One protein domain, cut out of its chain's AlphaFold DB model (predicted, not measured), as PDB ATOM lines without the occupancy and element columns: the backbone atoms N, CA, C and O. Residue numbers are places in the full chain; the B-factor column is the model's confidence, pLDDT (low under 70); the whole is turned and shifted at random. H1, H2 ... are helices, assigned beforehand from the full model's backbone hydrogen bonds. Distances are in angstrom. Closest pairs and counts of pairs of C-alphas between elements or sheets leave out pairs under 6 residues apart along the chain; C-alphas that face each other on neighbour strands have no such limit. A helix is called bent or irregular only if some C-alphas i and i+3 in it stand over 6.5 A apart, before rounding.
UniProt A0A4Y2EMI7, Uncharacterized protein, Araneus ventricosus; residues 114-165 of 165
ATOM      1  N   VAL A 114      45.281  19.313 -18.284       90.06
ATOM      2  CA  VAL A 114      45.281  20.306 -17.212       90.06
ATOM      3  C   VAL A 114      46.134  21.484 -17.656       90.06
ATOM      4  O   VAL A 114      47.293  21.308 -18.026       90.06
ATOM      5  N   ILE A 115      45.581  22.693 -17.574       90.94
ATOM      6  CA  ILE A 115      46.341  23.921 -17.837       90.94
ATOM      7  C   ILE A 115      47.508  24.023 -16.849       90.94
ATOM      8  O   ILE A 115      47.314  23.947 -15.635       90.94
ATOM      9  N   GLU A 116      48.723  24.169 -17.385       92.31
ATOM     10  CA  GLU A 116      49.973  24.169 -16.616       92.31
ATOM     11  C   GLU A 116      50.062  22.985 -15.636       92.31
ATOM     12  O   GLU A 116      50.332  23.170 -14.449       92.31
ATOM     13  N   CYS A 117      49.812  21.763 -16.131       93.19
ATOM     14  CA  CYS A 117      49.674  20.535 -15.338       93.19
ATOM     15  C   CYS A 117      50.662  20.434 -14.166       93.19
ATOM     16  O   CYS A 117      50.234  20.305 -13.022       93.19
ATOM     17  N   LYS A 118      51.968  20.596 -14.417       94.12
ATOM     18  CA  LYS A 118      53.009  20.571 -13.376       94.12
ATOM     19  C   LYS A 118      52.731  21.511 -12.194       94.12
ATOM     20  O   LYS A 118      52.899  21.108 -11.047       94.12
ATOM     21  N   LYS A 119      52.299  22.746 -12.463       94.06
ATOM     22  CA  LYS A 119      51.980  23.744 -11.428       94.06
ATOM     23  C   LYS A 119      50.642  23.444 -10.753       94.06
ATOM     24  O   LYS A 119      50.502  23.628  -9.548       94.06
ATOM     25  N   SER A 120      49.668  22.973 -11.524       94.69
ATOM     26  CA  SER A 120      48.269  22.843 -11.101       94.69
ATOM     27  C   SER A 120      47.936  21.518 -10.414       94.69
ATOM     28  O   SER A 120      46.922  21.430  -9.722       94.69
ATOM     29  N   ILE A 121      48.752  20.475 -10.596       93.88
ATOM     30  CA  ILE A 121      48.387  19.105 -10.214       93.88
ATOM     31  C   ILE A 121      48.198  18.919  -8.705       93.88
ATOM     32  O   ILE A 121      47.251  18.244  -8.306       93.88
ATOM     33  N   LEU A 122      49.035  19.543  -7.866       93.25
ATOM     34  CA  LEU A 122      48.916  19.450  -6.404       93.25
ATOM     35  C   LEU A 122      47.641  20.134  -5.911       93.25
ATOM     36  O   LEU A 122      46.885  19.550  -5.136       93.25
ATOM     37  N   PHE A 123      47.360  21.332  -6.428       93.00
ATOM     38  CA  PHE A 123      46.127  22.054  -6.133       93.00
ATOM     39  C   PHE A 123      44.894  21.238  -6.538       93.00
ATOM     40  O   PHE A 123      43.990  21.029  -5.730       93.00
ATOM     41  N   LEU A 124      44.874  20.714  -7.768       91.94
ATOM     42  CA  LEU A 124      43.787  19.871  -8.270       91.94
ATOM     43  C   LEU A 124      43.590  18.612  -7.435       91.94
ATOM     44  O   LEU A 124      42.454  18.216  -7.160       91.94
ATOM     45  N   HIS A 125      44.686  17.970  -7.046       90.00
ATOM     46  CA  HIS A 125      44.647  16.792  -6.203       90.00
ATOM     47  C   HIS A 125      44.031  17.115  -4.833       90.00
ATOM     48  O   HIS A 125      43.095  16.427  -4.429       90.00
ATOM     49  N   ALA A 126      44.446  18.218  -4.202       89.88
ATOM     50  CA  ALA A 126      43.909  18.671  -2.921       89.88
ATOM     51  C   ALA A 126      42.404  18.998  -2.982       89.88
ATOM     52  O   ALA A 126      41.636  18.533  -2.144       89.88
ATOM     53  N   ILE A 127      41.942  19.750  -3.989       88.00
ATOM     54  CA  ILE A 127      40.522  20.157  -4.069       88.00
ATOM     55  C   ILE A 127      39.585  19.041  -4.547       88.00
ATOM     56  O   ILE A 127      38.376  19.079  -4.305       88.00
ATOM     57  N   SER A 128      40.123  18.065  -5.281       88.00
ATOM     58  CA  SER A 128      39.354  16.919  -5.770       88.00
ATOM     59  C   SER A 128      39.298  15.760  -4.771       88.00
ATOM     60  O   SER A 128      38.560  14.799  -5.007       88.00
ATOM     61  N   GLY A 129      40.030  15.879  -3.662       81.50
ATOM     62  CA  GLY A 129      40.119  14.905  -2.584       81.50
ATOM     63  C   GLY A 129      41.152  13.803  -2.837       81.50
ATOM     64  O   GLY A 129      41.296  13.291  -3.956       81.50
ATOM     65  N   CYS A 130      41.837  13.404  -1.770       76.25
ATOM     66  CA  CYS A 130      42.738  12.253  -1.674       76.25
ATOM     67  C   CYS A 130      42.333  11.352  -0.500       76.25
ATOM     68  O   CYS A 130      41.298  11.583   0.124       76.25
ATOM     69  N   ASP A 131      43.123  10.328  -0.192       69.56
ATOM     70  CA  ASP A 131      42.799   9.359   0.862       69.56
ATOM     71  C   ASP A 131      42.579  10.015   2.236       69.56
ATOM     72  O   ASP A 131      41.764   9.546   3.031       69.56
ATOM     73  N   THR A 132      43.234  11.151   2.490       68.94
ATOM     74  CA  THR A 132      43.128  11.911   3.744       68.94
ATOM     75  C   THR A 132      42.330  13.213   3.622       68.94
ATOM     76  O   THR A 132      42.073  13.867   4.634       68.94
ATOM     77  N   THR A 133      41.891  13.604   2.416       73.12
ATOM     78  CA  THR A 133      41.204  14.886   2.179       73.12
ATOM     79  C   THR A 133      39.884  14.712   1.431       73.12
ATOM     80  O   THR A 133      39.786  14.032   0.413       73.12
ATOM     81  N   SER A 134      38.828  15.360   1.926       77.88
ATOM     82  CA  SER A 134      37.532  15.366   1.240       77.88
ATOM     83  C   SER A 134      37.561  16.304   0.033       77.88
ATOM     84  O   SER A 134      38.029  17.434   0.135       77.88
ATOM     85  N   GLY A 135      37.015  15.853  -1.098       83.00
ATOM     86  CA  GLY A 135      36.776  16.707  -2.263       83.00
ATOM     87  C   GLY A 135      35.473  17.505  -2.153       83.00
ATOM     88  O   GLY A 135      34.657  17.290  -1.251       83.00
ATOM     89  N   PHE A 136      35.237  18.407  -3.107       82.81
ATOM     90  CA  PHE A 136      33.974  19.146  -3.181       82.81
ATOM     91  C   PHE A 136      32.753  18.222  -3.301       82.81
ATOM     92  O   PHE A 136      32.710  17.308  -4.128       82.81
ATOM     93  N   TYR A 137      31.717  18.506  -2.504       82.62
ATOM     94  CA  TYR A 137      30.486  17.719  -2.492       82.62
ATOM     95  C   TYR A 137      29.863  17.615  -3.892       82.62
ATOM     96  O   TYR A 137      29.658  18.614  -4.584       82.62
ATOM     97  N   GLY A 138      29.567  16.383  -4.313       83.75
ATOM     98  CA  GLY A 138      28.963  16.100  -5.615       83.75
ATOM     99  C   GLY A 138      29.883  16.327  -6.822       83.75
ATOM    100  O   GLY A 138      29.385  16.333  -7.948       83.75
ATOM    101  N   LYS A 139      31.198  16.521  -6.622       83.56
ATOM    102  CA  LYS A 139      32.174  16.705  -7.704       83.56
ATOM    103  C   LYS A 139      33.220  15.597  -7.719       83.56
ATOM    104  O   LYS A 139      33.982  15.422  -6.776       83.56
ATOM    105  N   GLY A 140      33.281  14.861  -8.828       84.75
ATOM    106  CA  GLY A 140      34.346  13.881  -9.069       84.75
ATOM    107  C   GLY A 140      35.640  14.529  -9.575       84.75
ATOM    108  O   GLY A 140      35.625  15.648 -10.088       84.75
ATOM    109  N   LYS A 141      36.761  13.795  -9.531       85.31
ATOM    110  CA  LYS A 141      38.078  14.309  -9.961       85.31
ATOM    111  C   LYS A 141      38.097  14.854 -11.396       85.31
ATOM    112  O   LYS A 141      38.649  15.919 -11.638       85.31
ATOM    113  N   LEU A 142      37.438  14.171 -12.338       87.00
ATOM    114  CA  LEU A 142      37.332  14.646 -13.724       87.00
ATOM    115  C   LEU A 142      36.557  15.969 -13.823       87.00
ATOM    116  O   LEU A 142      36.939  16.852 -14.582       87.00
ATOM    117  N   GLN A 143      35.493  16.129 -13.034       88.69
ATOM    118  CA  GLN A 143      34.715  17.367 -13.010       88.69
ATOM    119  C   GLN A 143      35.507  18.520 -12.386       88.69
ATOM    120  O   GLN A 143      35.358  19.653 -12.831       88.69
ATOM    121  N   ALA A 144      36.362  18.247 -11.394       89.12
ATOM    122  CA  ALA A 144      37.269  19.246 -10.829       89.12
ATOM    123  C   ALA A 144      38.297  19.730 -11.868       89.12
ATOM    124  O   ALA A 144      38.478  20.933 -12.025       89.12
ATOM    125  N   VAL A 145      38.891  18.808 -12.637       90.44
ATOM    126  CA  VAL A 145      39.797  19.141 -13.754       90.44
ATOM    127  C   VAL A 145      39.078  19.969 -14.821       90.44
ATOM    128  O   VAL A 145      39.580  21.006 -15.250       90.44
ATOM    129  N   GLN A 146      37.873  19.555 -15.219       90.88
ATOM    130  CA  GLN A 146      37.069  20.307 -16.184       90.88
ATOM    131  C   GLN A 146      36.753  21.712 -15.666       90.88
ATOM    132  O   GLN A 146      36.934  22.677 -16.401       90.88
ATOM    133  N   LEU A 147      36.322  21.846 -14.410       91.62
ATOM    134  CA  LEU A 147      36.037  23.143 -13.798       91.62
ATOM    135  C   LEU A 147      37.269  24.054 -13.806       91.62
ATOM    136  O   LEU A 147      37.156  25.220 -14.180       91.62
ATOM    137  N   PHE A 148      38.428  23.512 -13.427       92.94
ATOM    138  CA  PHE A 148      39.696  24.233 -13.432       92.94
ATOM    139  C   PHE A 148      40.027  24.776 -14.822       92.94
ATOM    140  O   PHE A 148      40.214  25.977 -14.958       92.94
ATOM    141  N   ASN A 149      39.974  23.935 -15.859       92.75
ATOM    142  CA  ASN A 149      40.310  24.352 -17.225       92.75
ATOM    143  C   ASN A 149      39.356  25.407 -17.816       92.75
ATOM    144  O   ASN A 149      39.743  26.144 -18.721       92.75
ATOM    145  N   HIS A 150      38.097  25.457 -17.366       93.12
ATOM    146  CA  HIS A 150      37.114  26.423 -17.875       93.12
ATOM    147  C   HIS A 150      37.165  27.769 -17.140       93.12
ATOM    148  O   HIS A 150      36.753  28.790 -17.696       93.12
ATOM    149  N   SER A 151      37.631  27.790 -15.891       92.44
ATOM    150  CA  SER A 151      37.563  28.969 -15.031       92.44
ATOM    151  C   SER A 151      38.914  29.665 -14.929       92.44
ATOM    152  O   SER A 151      39.742  29.304 -14.096       92.44
ATOM    153  N   LYS A 152      39.085  30.759 -15.683       92.19
ATOM    154  CA  LYS A 152      40.293  31.603 -15.618       92.19
ATOM    155  C   LYS A 152      40.634  32.070 -14.199       92.19
ATOM    156  O   LYS A 152      41.805  32.176 -13.870       92.19
ATOM    157  N   TYR A 153      39.625  32.286 -13.349       91.12
ATOM    158  CA  TYR A 153      39.817  32.659 -11.943       91.12
ATOM    159  C   TYR A 153      40.595  31.622 -11.130       91.12
ATOM    160  O   TYR A 153      41.182  31.966 -10.111       91.12
ATOM    161  N   LEU A 154      40.565  30.350 -11.539       92.50
ATOM    162  CA  LEU A 154      41.269  29.281 -10.840       92.50
ATOM    163  C   LEU A 154      42.726  29.149 -11.288       92.50
ATOM    164  O   LEU A 154      43.488  28.512 -10.575       92.50
ATOM    165  N   HIS A 155      43.126  29.737 -12.419       93.75
ATOM    166  CA  HIS A 155      44.452  29.502 -12.999       93.75
ATOM    167  C   HIS A 155      45.590  30.113 -12.172       93.75
ATOM    168  O   HIS A 155      46.676  29.545 -12.142       93.75
ATOM    169  N   ASP A 156      45.324  31.200 -11.444       93.19
ATOM    170  CA  ASP A 156      46.329  31.863 -10.599       93.19
ATOM    171  C   ASP A 156      46.407  31.240  -9.187       93.19
ATOM    172  O   ASP A 156      47.349  31.471  -8.428       93.19
ATOM    173  N   ILE A 157      45.421  30.417  -8.806       94.50
ATOM    174  CA  ILE A 157      45.343  29.813  -7.468       94.50
ATOM    175  C   ILE A 157      46.461  28.791  -7.207       94.50
ATOM    176  O   ILE A 157      47.010  28.823  -6.104       94.50
ATOM    177  N   PRO A 158      46.852  27.911  -8.154       95.31
ATOM    178  CA  PRO A 158      47.991  27.019  -7.970       95.31
ATOM    179  C   PRO A 158      49.284  27.729  -7.569       95.31
ATOM    180  O   PRO A 158      50.042  27.191  -6.768       95.31
ATOM    181  N   GLU A 159      49.540  28.935  -8.077       93.44
ATOM    182  CA  GLU A 159      50.739  29.694  -7.713       93.44
ATOM    183  C   GLU A 159      50.722  30.097  -6.235       93.44
ATOM    184  O   GLU A 159      51.717  29.910  -5.534       93.44
ATOM    185  N   ILE A 160      49.573  30.569  -5.744       93.94
ATOM    186  CA  ILE A 160      49.370  30.898  -4.326       93.94
ATOM    187  C   ILE A 160      49.458  29.628  -3.470       93.94
ATOM    188  O   ILE A 160      50.090  29.632  -2.417       93.94
ATOM    189  N   PHE A 161      48.842  28.536  -3.928       93.94
ATOM    190  CA  PHE A 161      48.824  27.252  -3.227       93.94
ATOM    191  C   PHE A 161      50.232  26.667  -3.050       93.94
ATOM    192  O   PHE A 161      50.566  26.191  -1.968       93.94
ATOM    193  N   ASN A 162      51.065  26.725  -4.091       93.06
ATOM    194  CA  ASN A 162      52.420  26.171  -4.066       93.06
ATOM    195  C   ASN A 162      53.426  27.050  -3.302       93.06
ATOM    196  O   ASN A 162      54.506  26.571  -2.965       93.06
ATOM    197  N   ASN A 163      53.089  28.316  -3.028       92.94
ATOM    198  CA  ASN A 163      53.954  29.274  -2.336       92.94
ATOM    199  C   ASN A 163      53.240  29.871  -1.107       92.94
ATOM    200  O   ASN A 163      52.907  31.063  -1.104       92.94
ATOM    201  N   PRO A 164      52.974  29.061  -0.065       82.31
ATOM    202  CA  PRO A 164      52.388  29.566   1.170       82.31
ATOM    203  C   PRO A 164      53.329  30.586   1.830       82.31
ATOM    204  O   PRO A 164      54.550  30.435   1.792       82.31
ATOM    205  N   LYS A 165      52.745  31.640   2.408       76.38
ATOM    206  CA  LYS A 165      53.475  32.672   3.160       76.38
ATOM    207  C   LYS A 165      53.919  32.182   4.530       76.38
ATOM    208  O   LYS A 165      53.156  31.399   5.139       76.38
TER     209      LYS A 165
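Overview. This is residues 114 to 165 of the 165 residues of an uncharacterized protein of Araneus ventricosus (UniProt A0A4Y2EMI7). H1 and H2 form a V closed by a loop, and small H3 and H4 bring the chain back to the first part of H1, which H4 crosses. The printed part has 52 residues with four named helices, H1 to H4, and no named strand: all helix, compact, radius of gyration of the C-alphas 10.6 A, spans 27 by 25 by 17 A.

Along the chain. H1, residues 117 to 128, 14.5 A long, begins at C-alpha 117 (49.674, 20.535, -15.338); it is irregular, C-alphas 119 and 122 being 7.3 A apart. H2 is residues 141 to 150, 14.5 A; H3, 152 to 155, 5.3 A; H4, 157 to 162, 8.7 A, ending at C-alpha 162 (52.420, 26.171, -4.066).

Arrangement. H1 touches H4 with residues 119 to 123 alone, about perpendicular at 84 degrees; the closest C-alphas, Ser 120 and Pro 158, are 5.2 A apart. With residues 124 to 128 alone H1 touches H2, at a steep tilt of 55 degrees, opposite ways; the closest C-alphas, Ser 128 and Lys 141, are 5.1 A apart. H2 and H4 are apart. Every O i to N i+4 pair is within hydrogen-bond range in H2 and H4, 6 of 8 in H1; H3 is too short for one.

Size, cuts and confidence. The farthest C-alphas, Gly 138 and Lys 165, are 30.9 A apart. The printed part has no cut; the H1 to H2 link is long. Residues 131 to 132 have pLDDT under 70.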